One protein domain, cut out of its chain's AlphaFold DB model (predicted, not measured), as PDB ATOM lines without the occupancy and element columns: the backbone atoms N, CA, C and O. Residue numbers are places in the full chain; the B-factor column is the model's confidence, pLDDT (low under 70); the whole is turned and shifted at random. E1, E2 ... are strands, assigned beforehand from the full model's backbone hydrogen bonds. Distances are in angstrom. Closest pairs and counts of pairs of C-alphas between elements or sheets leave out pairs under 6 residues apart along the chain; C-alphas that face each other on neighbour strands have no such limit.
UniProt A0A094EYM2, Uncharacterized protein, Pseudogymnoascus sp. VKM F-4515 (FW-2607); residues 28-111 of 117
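This is residues 28 to 111 of the 117 residues of an uncharacterized protein of Pseudogymnoascus sp. VKM F-4515 (FW-2607) (UniProt A0A094EYM2). Little regular structure: a long winding stretch, residues 28 to 71, lies mostly beyond one end of a twisted sheet of three strands, which makes the other end. The 84 printed residues hold no named helix; E1, E2 and E3 follow in that order, an antiparallel meander, each strand the neighbour of the one before. The class is all strand, with 24 residues in named elements. The whole is loose, radius of gyration of the C-alphas 15.1 A, spanning 42 by 31 by 29 A.

Residues 53 to 54 pair with 67 to 68, parallel. E1, residues 72 to 80, starts at C-alpha (18.562, 21.754, 18.819), measures 23.9 A and bends by 52 degrees at residue 75. E2, residues 91 to 98, measures 23.2 A. E3, residues 103 to 109, measures 19.9 A and ends at C-alpha (31.146, 9.478, 28.560).

Hairpin E1 and E2 is antiparallel at 167 degrees, with N 74 and O 96 2.8 A apart, within hydrogen-bond range. Hairpin E2 and E3 is antiparallel at 159 degrees, with N 95 and O 106 2.8 A apart, within that range. E1 and E3 are edge strands.

The C-alphas farthest apart, Thr 31 and Ser 87, are 42.6 A apart. The printed part has no cut. The link E2 to E3 is tight, E1 to E2 short. Residues 28 to 39 have pLDDT under 70.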
ATOM      1  N   PHE A  28      14.297  23.298  10.198       59.41
ATOM      2  CA  PHE A  28      13.084  22.902  10.904       59.41
ATOM      3  C   PHE A  28      12.101  24.067  11.041       59.41
ATOM      4  O   PHE A  28      12.477  25.227  11.231       59.41
ATOM      5  N   THR A  29      10.820  23.734  11.031       67.62
ATOM      6  CA  THR A  29       9.711  24.665  11.206       67.62
ATOM      7  C   THR A  29       9.175  24.630  12.643       67.62
ATOM      8  O   THR A  29       9.279  23.606  13.314       67.62
ATOM      9  N   PRO A  30       8.555  25.713  13.153       62.75
ATOM     10  CA  PRO A  30       7.874  25.693  14.457       62.75
ATOM     11  C   PRO A  30       6.753  24.647  14.562       62.75
ATOM     12  O   PRO A  30       6.332  24.301  15.661       62.75
ATOM     13  N   THR A  31       6.256  24.180  13.417       63.25
ATOM     14  CA  THR A  31       5.251  23.123  13.271       63.25
ATOM     15  C   THR A  31       5.827  21.713  13.290       63.25
ATOM     16  O   THR A  31       5.047  20.762  13.310       63.25
ATOM     17  N   ASP A  32       7.153  21.552  13.278       66.69
ATOM     18  CA  ASP A  32       7.743  20.221  13.335       66.69
ATOM     19  C   ASP A  32       7.379  19.562  14.669       66.69
ATOM     20  O   ASP A  32       7.517  20.186  15.731       66.69
ATOM     21  N   PRO A  33       6.890  18.311  14.639       60.69
ATOM     22  CA  PRO A  33       6.423  17.645  15.835       60.69
ATOM     23  C   PRO A  33       7.565  17.548  16.843       60.69
ATOM     24  O   PRO A  33       8.668  17.084  16.542       60.69
ATOM     25  N   SER A  34       7.290  17.971  18.078       65.56
ATOM     26  CA  SER A  34       8.160  17.625  19.202       65.56
ATOM     27  C   SER A  34       8.315  16.101  19.269       65.56
ATOM     28  O   SER A  34       7.425  15.379  18.822       65.56
ATOM     29  N   ALA A  35       9.393  15.591  19.868       63.78
ATOM     30  CA  ALA A  35       9.575  14.143  20.018       63.78
ATOM     31  C   ALA A  35       8.349  13.453  20.668       63.78
ATOM     32  O   ALA A  35       8.016  12.327  20.328       63.78
ATOM     33  N   GLU A  36       7.610  14.154  21.534       63.16
ATOM     34  CA  GLU A  36       6.376  13.661  22.172       63.16
ATOM     35  C   GLU A  36       5.186  13.504  21.212       63.16
ATOM     36  O   GLU A  36       4.214  12.830  21.537       63.16
ATOM     37  N   GLN A  37       5.245  14.144  20.046       66.56
ATOM     38  CA  GLN A  37       4.209  14.157  19.012       66.56
ATOM     39  C   GLN A  37       4.662  13.421  17.745       66.56
ATOM     40  O   GLN A  37       4.037  13.564  16.695       66.56
ATOM     41  N   SER A  38       5.762  12.664  17.818       67.62
ATOM     42  CA  SER A  38       6.229  11.879  16.683       67.62
ATOM     43  C   SER A  38       5.155  10.871  16.268       67.62
ATOM     44  O   SER A  38       4.736  10.035  17.065       67.62
ATOM     45  N   ALA A  39       4.718  10.955  15.012       69.31
ATOM     46  CA  ALA A  39       3.820   9.980  14.394       69.31
ATOM     47  C   ALA A  39       4.580   8.777  13.803       69.31
ATOM     48  O   ALA A  39       3.969   7.913  13.176       69.31
ATOM     49  N   ASP A  40       5.909   8.738  13.960       75.00
ATOM     50  CA  ASP A  40       6.740   7.637  13.485       75.00
ATOM     51  C   ASP A  40       6.454   6.371  14.314       75.00
ATOM     52  O   ASP A  40       6.695   6.373  15.523       75.00
ATOM     53  N   PRO A  41       5.968   5.273  13.706       72.88
ATOM     54  CA  PRO A  41       5.720   4.022  14.420       72.88
ATOM     55  C   PRO A  41       6.994   3.369  14.980       72.88
ATOM     56  O   PRO A  41       6.893   2.476  15.820       72.88
ATOM     57  N   LEU A  42       8.184   3.785  14.529       78.12
ATOM     58  CA  LEU A  42       9.476   3.351  15.068       78.12
ATOM     59  C   LEU A  42       9.960   4.221  16.232       78.12
ATOM     60  O   LEU A  42      10.965   3.895  16.868       78.12
ATOM     61  N   TYR A  43       9.261   5.317  16.535       76.06
ATOM     62  CA  TYR A  43       9.584   6.140  17.687       76.06
ATOM     63  C   TYR A  43       9.282   5.368  18.971       76.06
ATOM     64  O   TYR A  43       8.129   5.094  19.301       76.06
ATOM     65  N   THR A  44      10.334   5.046  19.721       76.50
ATOM     66  CA  THR A  44      10.194   4.505  21.073       76.50
ATOM     67  C   THR A  44      10.109   5.678  22.049       76.50
ATOM     68  O   THR A  44      11.090   6.414  22.195       76.50
ATOM     69  N   PRO A  45       8.972   5.887  22.739       71.69
ATOM     70  CA  PRO A  45       8.865   6.956  23.715       71.69
ATOM     71  C   PRO A  45       9.858   6.724  24.847       71.69
ATOM     72  O   PRO A  45       9.953   5.628  25.406       71.69
ATOM     73  N   PHE A  46      10.569   7.781  25.229       73.12
ATOM     74  CA  PHE A  46      11.386   7.750  26.431       73.12
ATOM     75  C   PHE A  46      10.493   7.451  27.645       73.12
ATOM     76  O   PHE A  46       9.643   8.259  28.013       73.12
ATOM     77  N   THR A  47      10.690   6.286  28.268       78.88
ATOM     78  CA  THR A  47       9.933   5.809  29.436       78.88
ATOM     79  C   THR A  47      10.835   5.799  30.675       78.88
ATOM     80  O   THR A  47      11.371   4.762  31.071       78.88
ATOM     81  N   PRO A  48      11.083   6.966  31.295       79.38
ATOM     82  CA  PRO A  48      11.993   7.044  32.424       79.38
ATOM     83  C   PRO A  48      11.425   6.359  33.669       79.38
ATOM     84  O   PRO A  48      10.257   6.510  34.012       79.38
ATOM     85  N   THR A  49      12.298   5.709  34.436       84.94
ATOM     86  CA  THR A  49      11.972   5.161  35.766       84.94
ATOM     87  C   THR A  49      11.900   6.228  36.866       84.94
ATOM     88  O   THR A  49      11.489   5.939  37.987       84.94
ATOM     89  N   ARG A  50      12.302   7.469  36.566       83.75
ATOM     90  CA  ARG A  50      12.293   8.618  37.482       83.75
ATOM     91  C   ARG A  50      11.510   9.774  36.869       83.75
ATOM     92  O   ARG A  50      11.542   9.971  35.662       83.75
ATOM     93  N   THR A  51      10.871  10.594  37.696       85.56
ATOM     94  CA  THR A  51      10.259  11.848  37.244       85.56
ATOM     95  C   THR A  51      11.334  12.877  36.881       85.56
ATOM     96  O   THR A  51      12.193  13.197  37.705       85.56
ATOM     97  N   TYR A  52      11.263  13.411  35.661       87.50
ATOM     98  CA  TYR A  52      12.101  14.513  35.190       87.50
ATOM     99  C   TYR A  52      11.233  15.753  34.990       87.50
ATOM    100  O   TYR A  52      10.235  15.701  34.274       87.50
ATOM    101  N   THR A  53      11.609  16.873  35.604       88.44
ATOM    102  CA  THR A  53      10.896  18.144  35.419       88.44
ATOM    103  C   THR A  53      11.401  18.843  34.160       88.44
ATOM    104  O   THR A  53      12.612  19.006  33.996       88.44
ATOM    105  N   GLN A  54      10.485  19.249  33.275       89.06
ATOM    106  CA  GLN A  54      10.819  20.011  32.073       89.06
ATOM    107  C   GLN A  54      11.203  21.449  32.442       89.06
ATOM    108  O   GLN A  54      10.453  22.139  33.131       89.06
ATOM    109  N   HIS A  55      12.344  21.912  31.938       92.44
ATOM    110  CA  HIS A  55      12.822  23.283  32.086       92.44
ATOM    111  C   HIS A  55      13.330  23.830  30.749       92.44
ATOM    112  O   HIS A  55      13.894  23.091  29.941       92.44
ATOM    113  N   ALA A  56      13.170  25.140  30.552       92.50
ATOM    114  CA  ALA A  56      13.954  25.874  29.563       92.50
ATOM    115  C   ALA A  56      15.425  25.914  30.006       92.50
ATOM    116  O   ALA A  56      15.708  25.962  31.208       92.50
ATOM    117  N   ILE A  57      16.358  25.930  29.056       94.31
ATOM    118  CA  ILE A  57      17.801  25.888  29.328       94.31
ATOM    119  C   ILE A  57      18.224  27.051  30.231       94.31
ATOM    120  O   ILE A  57      18.984  26.843  31.174       94.31
ATOM    121  N   VAL A  58      17.690  28.257  30.008       95.75
ATOM    122  CA  VAL A  58      18.008  29.438  30.832       95.75
ATOM    123  C   VAL A  58      17.557  29.306  32.294       95.75
ATOM    124  O   VAL A  58      18.131  29.931  33.180       95.75
ATOM    125  N   ALA A  59      16.540  28.482  32.563       94.88
ATOM    126  CA  ALA A  59      15.974  28.283  33.896       94.88
ATOM    127  C   ALA A  59      16.650  27.138  34.671       94.88
ATOM    128  O   ALA A  59      16.253  26.826  35.800       94.88
ATOM    129  N   LEU A  60      17.651  26.481  34.077       92.69
ATOM    130  CA  LEU A  60      18.388  25.417  34.739       92.69
ATOM    131  C   LEU A  60      19.212  25.977  35.899       92.69
ATOM    132  O   LEU A  60      19.934  26.963  35.780       92.69
ATOM    133  N   THR A  61      19.128  25.292  37.034       92.19
ATOM    134  CA  THR A  61      19.898  25.604  38.238       92.19
ATOM    135  C   THR A  61      20.849  24.455  38.536       92.19
ATOM    136  O   THR A  61      20.503  23.284  38.367       92.19
ATOM    137  N   ALA A  62      22.071  24.776  38.961       90.44
ATOM    138  CA  ALA A  62      23.052  23.759  39.314       90.44
ATOM    139  C   ALA A  62      22.560  22.919  40.509       90.44
ATOM    140  O   ALA A  62      22.096  23.461  41.511       90.44
ATOM    141  N   GLY A  63      22.676  21.592  40.414       89.06
ATOM    142  CA  GLY A  63      22.276  20.675  41.482       89.06
ATOM    143  C   GLY A  63      22.061  19.240  40.999       89.06
ATOM    144  O   GLY A  63      22.190  18.939  39.816       89.06
ATOM    145  N   SER A  64      21.705  18.341  41.918       77.12
ATOM    146  CA  SER A  64      21.482  16.904  41.666       77.12
ATOM    147  C   SER A  64      20.063  16.560  41.172       77.12
ATOM    148  O   SER A  64      19.575  15.439  41.351       77.12
ATOM    149  N   ARG A  65      19.366  17.527  40.564       85.50
ATOM    150  CA  ARG A  65      17.980  17.361  40.109       85.50
ATOM    151  C   ARG A  65      17.938  16.649  38.761       85.50
ATOM    152  O   ARG A  65      18.694  16.976  37.851       85.50
ATOM    153  N   ALA A  66      17.027  15.687  38.641       87.12
ATOM    154  CA  ALA A  66      16.692  15.084  37.361       87.12
ATOM    155  C   ALA A  66      15.845  16.083  36.565       87.12
ATOM    156  O   ALA A  66      14.705  16.367  36.928       87.12
ATOM    157  N   VAL A  67      16.430  16.644  35.510       90.88
ATOM    158  CA  VAL A  67      15.793  17.651  34.658       90.88
ATOM    159  C   VAL A  67      15.678  17.135  33.236       90.88
ATOM    160  O   VAL A  67      16.515  16.357  32.776       90.88
ATOM    161  N   ARG A  68      14.645  17.597  32.541       90.31
ATOM    162  CA  ARG A  68      14.476  17.424  31.105       90.31
ATOM    163  C   ARG A  68      14.504  18.802  30.457       90.31
ATOM    164  O   ARG A  68      13.945  19.757  30.988       90.31
ATOM    165  N   PHE A  69      15.175  18.902  29.324       91.44
ATOM    166  CA  PHE A  69      15.134  20.066  28.450       91.44
ATOM    167  C   PHE A  69      15.124  19.561  27.010       91.44
ATOM    168  O   PHE A  69      15.534  18.431  26.735       91.44
ATOM    169  N   GLN A  70      14.631  20.386  26.099       88.62
ATOM    170  CA  GLN A  70      14.576  20.066  24.680       88.62
ATOM    171  C   GLN A  70      15.133  21.247  23.903       88.62
ATOM    172  O   GLN A  70      14.814  22.392  24.200       88.62
ATOM    173  N   GLY A  71      15.961  20.957  22.913       89.19
ATOM    174  CA  GLY A  71      16.547  21.962  22.048       89.19
ATOM    175  C   GLY A  71      17.240  21.307  20.865       89.19
ATOM    176  O   GLY A  71      17.231  20.085  20.709       89.19
ATOM    177  N   ARG A  72      17.848  22.135  20.032       88.88
ATOM    178  CA  ARG A  72      18.562  21.754  18.819       88.88
ATOM    179  C   ARG A  72      20.047  21.659  19.097       88.88
ATOM    180  O   ARG A  72      20.602  22.468  19.840       88.88
ATOM    181  N   VAL A  73      20.699  20.676  18.490       91.38
ATOM    182  CA  VAL A  73      22.148  20.521  18.602       91.38
ATOM    183  C   VAL A  73      22.822  21.578  17.728       91.38
ATOM    184  O   VAL A  73      22.776  21.493  16.507       91.38
ATOM    185  N   ALA A  74      23.459  22.566  18.355       91.38
ATOM    186  CA  ALA A  74      24.239  23.592  17.664       91.38
ATOM    187  C   ALA A  74      25.615  23.075  17.224       91.38
ATOM    188  O   ALA A  74      26.185  23.551  16.247       91.38
ATOM    189  N   ASN A  75      26.194  22.149  17.993       93.69
ATOM    190  CA  ASN A  75      27.508  21.578  17.723       93.69
ATOM    191  C   ASN A  75      27.678  20.268  18.503       93.69
ATOM    192  O   ASN A  75      27.093  20.098  19.574       93.69
ATOM    193  N   PHE A  76      28.529  19.371  18.020       95.12
ATOM    194  CA  PHE A  76      28.984  18.223  18.788       95.12
ATOM    195  C   PHE A  76      30.455  17.924  18.499       95.12
ATOM    196  O   PHE A  76      30.978  18.185  17.417       95.12
ATOM    197  N   ARG A  77      31.141  17.350  19.485       93.94
ATOM    198  CA  ARG A  77      32.535  16.932  19.364       93.94
ATOM    199  C   ARG A  77      32.755  15.618  20.081       93.94
ATOM    200  O   ARG A  77      32.428  15.479  21.256       93.94
ATOM    201  N   VAL A  78      33.428  14.701  19.401       92.69
ATOM    202  CA  VAL A  78      33.953  13.484  20.013       92.69
ATOM    203  C   VAL A  78      35.400  13.722  20.432       92.69
ATOM    204  O   VAL A  78      36.207  14.236  19.659       92.69
ATOM    205  N   THR A  79      35.732  13.381  21.674       91.12
ATOM    206  CA  THR A  79      37.104  13.434  22.191       91.12
ATOM    207  C   THR A  79      37.473  12.078  22.767       91.12
ATOM    208  O   THR A  79      36.767  11.567  23.633       91.12
ATOM    209  N   TYR A  80      38.584  11.506  22.310       90.81
ATOM    210  CA  TYR A  80      39.126  10.254  22.835       90.81
ATOM    211  C   TYR A  80      40.214  10.524  23.875       90.81
ATOM    212  O   TYR A  80      40.919  11.531  23.804       90.81
ATOM    213  N   GLY A  81      40.358   9.614  24.837       86.75
ATOM    214  CA  GLY A  81      41.367   9.695  25.891       86.75
ATOM    215  C   GLY A  81      40.812   9.399  27.282       86.75
ATOM    216  O   GLY A  81      39.627   9.123  27.463       86.75
ATOM    217  N   LYS A  82      41.694   9.455  28.287       83.25
ATOM    218  CA  LYS A  82      41.323   9.219  29.689       83.25
ATOM    219  C   LYS A  82      40.466  10.375  30.210       83.25
ATOM    220  O   LYS A  82      40.887  11.531  30.168       83.25
ATOM    221  N   SER A  83      39.286  10.066  30.739       81.56
ATOM    222  CA  SER A  83      38.446  11.061  31.412       81.56
ATOM    223  C   SER A  83      38.914  11.291  32.850       81.56
ATOM    224  O   SER A  83      39.161  10.345  33.596       81.56
ATOM    225  N   LYS A  84      38.980  12.562  33.265       82.00
ATOM    226  CA  LYS A  84      39.254  12.951  34.663       82.00
ATOM    227  C   LYS A  84      38.063  12.705  35.598       82.00
ATOM    228  O   LYS A  84      38.238  12.719  36.809       82.00
ATOM    229  N   ARG A  85      36.855  12.534  35.046       80.25
ATOM    230  CA  ARG A  85      35.600  12.391  35.809       80.25
ATOM    231  C   ARG A  85      35.103  10.951  35.884       80.25
ATOM    232  O   ARG A  85      34.472  10.585  36.864       80.25
ATOM    233  N   VAL A  86      35.362  10.154  34.846       84.31
ATOM    234  CA  VAL A  86      34.886   8.769  34.733       84.31
ATOM    235  C   VAL A  86      36.052   7.899  34.283       84.31
ATOM    236  O   VAL A  86      36.384   7.867  33.103       84.31
ATOM    237  N   SER A  87      36.683   7.194  35.219       82.44
ATOM    238  CA  SER A  87      37.904   6.412  34.965       82.44
ATOM    239  C   SER A  87      37.741   5.343  33.878       82.44
ATOM    240  O   SER A  87      38.680   5.089  33.129       82.44
ATOM    241  N   ALA A  88      36.550   4.752  33.761       85.62
ATOM    242  CA  ALA A  88      36.239   3.720  32.771       85.62
ATOM    243  C   ALA A  88      35.954   4.263  31.355       85.62
ATOM    244  O   ALA A  88      35.854   3.483  30.407       85.62
ATOM    245  N   ALA A  89      35.802   5.580  31.185       86.50
ATOM    246  CA  ALA A  89      35.481   6.163  29.887       86.50
ATOM    247  C   ALA A  89      36.718   6.213  28.976       86.50
ATOM    248  O   ALA A  89      37.793   6.649  29.391       86.50
ATOM    249  N   LYS A  90      36.546   5.825  27.705       87.94
ATOM    250  CA  LYS A  90      37.597   5.901  26.663       87.94
ATOM    251  C   LYS A  90      37.604   7.234  25.905       87.94
ATOM    252  O   LYS A  90      38.399   7.437  24.986       87.94
ATOM    253  N   GLY A  91      36.693   8.122  26.276       90.50
ATOM    254  CA  GLY A  91      36.466   9.416  25.663       90.50
ATOM    255  C   GLY A  91      35.147  10.008  26.145       90.50
ATOM    256  O   GLY A  91      34.539   9.508  27.095       90.50
ATOM    257  N   TRP A  92      34.686  11.061  25.485       91.69
ATOM    258  CA  TRP A  92      33.361  11.636  25.688       91.69
ATOM    259  C   TRP A  92      32.855  12.313  24.416       91.69
ATOM    260  O   TRP A  92      33.633  12.767  23.572       91.69
ATOM    261  N   VAL A  93      31.534  12.404  24.315       93.19
ATOM    262  CA  VAL A  93      30.835  13.240  23.343       93.19
ATOM    263  C   VAL A  93      30.390  14.504  24.065       93.19
ATOM    264  O   VAL A  93      29.666  14.441  25.056       93.19
ATOM    265  N   GLY A  94      30.872  15.651  23.601       94.12
ATOM    266  CA  GLY A  94      30.366  16.958  23.993       94.12
ATOM    267  C   GLY A  94      29.306  17.407  23.002       94.12
ATOM    268  O   GLY A  94      29.584  17.431  21.808       94.12
ATOM    269  N   ILE A  95      28.121  17.759  23.480       96.31
ATOM    270  CA  ILE A  95      26.994  18.218  22.664       96.31
ATOM    271  C   ILE A  95      26.598  19.605  23.163       96.31
ATOM    272  O   ILE A  95      26.409  19.795  24.361       96.31
ATOM    273  N   VAL A  96      26.481  20.576  22.264       95.81
ATOM    274  CA  VAL A  96      25.942  21.906  22.565       95.81
ATOM    275  C   VAL A  96      24.501  21.948  22.090       95.81
ATOM    276  O   VAL A  96      24.246  21.738  20.906       95.81
ATOM    277  N   VAL A  97      23.570  22.223  22.999       95.00
ATOM    278  CA  VAL A  97      22.130  22.283  22.721       95.00
ATOM    279  C   VAL A  97      21.621  23.704  22.946       95.00
ATOM    280  O   VAL A  97      21.994  24.319  23.944       95.00
ATOM    281  N   HIS A  98      20.772  24.212  22.051       93.25
ATOM    282  CA  HIS A  98      20.090  25.501  22.181       93.25
ATOM    283  C   HIS A  98      18.570  25.345  22.069       93.25
ATOM    284  O   HIS A  98      18.084  24.599  21.224       93.25
ATOM    285  N   ASP A  99      17.803  26.065  22.881       90.56
ATOM    286  CA  ASP A  99      16.329  26.014  22.871       90.56
ATOM    287  C   ASP A  99      15.676  27.370  22.551       90.56
ATOM    288  O   ASP A  99      14.469  27.537  22.687       90.56
ATOM    289  N   GLY A 100      16.482  28.353  22.142       88.62
ATOM    290  CA  GLY A 100      16.046  29.734  21.917       88.62
ATOM    291  C   GLY A 100      16.064  30.605  23.178       88.62
ATOM    292  O   GLY A 100      16.073  31.826  23.059       88.62
ATOM    293  N   THR A 101      16.150  30.008  24.371       92.38
ATOM    294  CA  THR A 101      16.296  30.733  25.647       92.38
ATOM    295  C   THR A 101      17.743  30.776  26.127       92.38
ATOM    296  O   THR A 101      18.170  31.750  26.744       92.38
ATOM    297  N   GLY A 102      18.520  29.734  25.825       91.06
ATOM    298  CA  GLY A 102      19.927  29.637  26.187       91.06
ATOM    299  C   GLY A 102      20.631  28.474  25.494       91.06
ATOM    300  O   GLY A 102      20.043  27.762  24.679       91.06
ATOM    301  N   GLY A 103      21.914  28.297  25.821       93.81
ATOM    302  CA  GLY A 103      22.744  27.194  25.342       93.81
ATOM    303  C   GLY A 103      23.333  26.390  26.499       93.81
ATOM    304  O   GLY A 103      23.748  26.966  27.505       93.81
ATOM    305  N   ILE A 104      23.393  25.065  26.360       95.12
ATOM    306  CA  ILE A 104      23.984  24.160  27.354       95.12
ATOM    307  C   ILE A 104      24.964  23.183  26.710       95.12
ATOM    308  O   ILE A 104      24.720  22.664  25.622       95.12
ATOM    309  N   TYR A 105      26.069  22.912  27.405       95.19
ATOM    310  CA  TYR A 105      27.007  21.849  27.055       95.19
ATOM    311  C   TYR A 105      26.684  20.572  27.840       95.19
ATOM    312  O   TYR A 105      26.707  20.563  29.073       95.19
ATOM    313  N   VAL A 106      26.435  19.481  27.122       94.12
ATOM    314  CA  VAL A 106      26.166  18.146  27.660       94.12
ATOM    315  C   VAL A 106      27.357  17.245  27.351       94.12
ATOM    316  O   VAL A 106      27.723  17.064  26.194       94.12
ATOM    317  N   GLY A 107      27.978  16.680  28.387       92.62
ATOM    318  CA  GLY A 107      29.099  15.751  28.244       92.62
ATOM    319  C   GLY A 107      28.683  14.318  28.558       92.62
ATOM    320  O   GLY A 107      28.395  14.012  29.713       92.62
ATOM    321  N   LEU A 108      28.702  13.442  27.553       90.94
ATOM    322  CA  LEU A 108      28.376  12.022  27.689       90.94
ATOM    323  C   LEU A 108      29.655  11.176  27.611       90.94
ATOM    324  O   LEU A 108      30.387  11.284  26.625       90.94
ATOM    325  N   PRO A 109      29.976  10.346  28.620       90.31
ATOM    326  CA  PRO A 109      31.146   9.478  28.560       90.31
ATOM    327  C   PRO A 109      30.970   8.399  27.485       90.31
ATOM    328  O   PRO A 109      29.922   7.767  27.387       90.31
ATOM    329  N   LEU A 110      32.027   8.150  26.711       87.56
ATOM    330  CA  LEU A 110      32.074   7.022  25.786       87.56
ATOM    331  C   LEU A 110      32.446   5.757  26.558       87.56
ATOM    332  O   LEU A 110      33.606   5.547  26.932       87.56
ATOM    333  N   LEU A 111      31.435   4.928  26.786       82.25
ATOM    334  CA  LEU A 111      31.558   3.572  27.304       82.25
ATOM    335  C   LEU A 111      31.305   2.601  26.143       82.25
ATOM    336  O   LEU A 111      30.487   2.876  25.272       82.25
TER     337      LEU A 111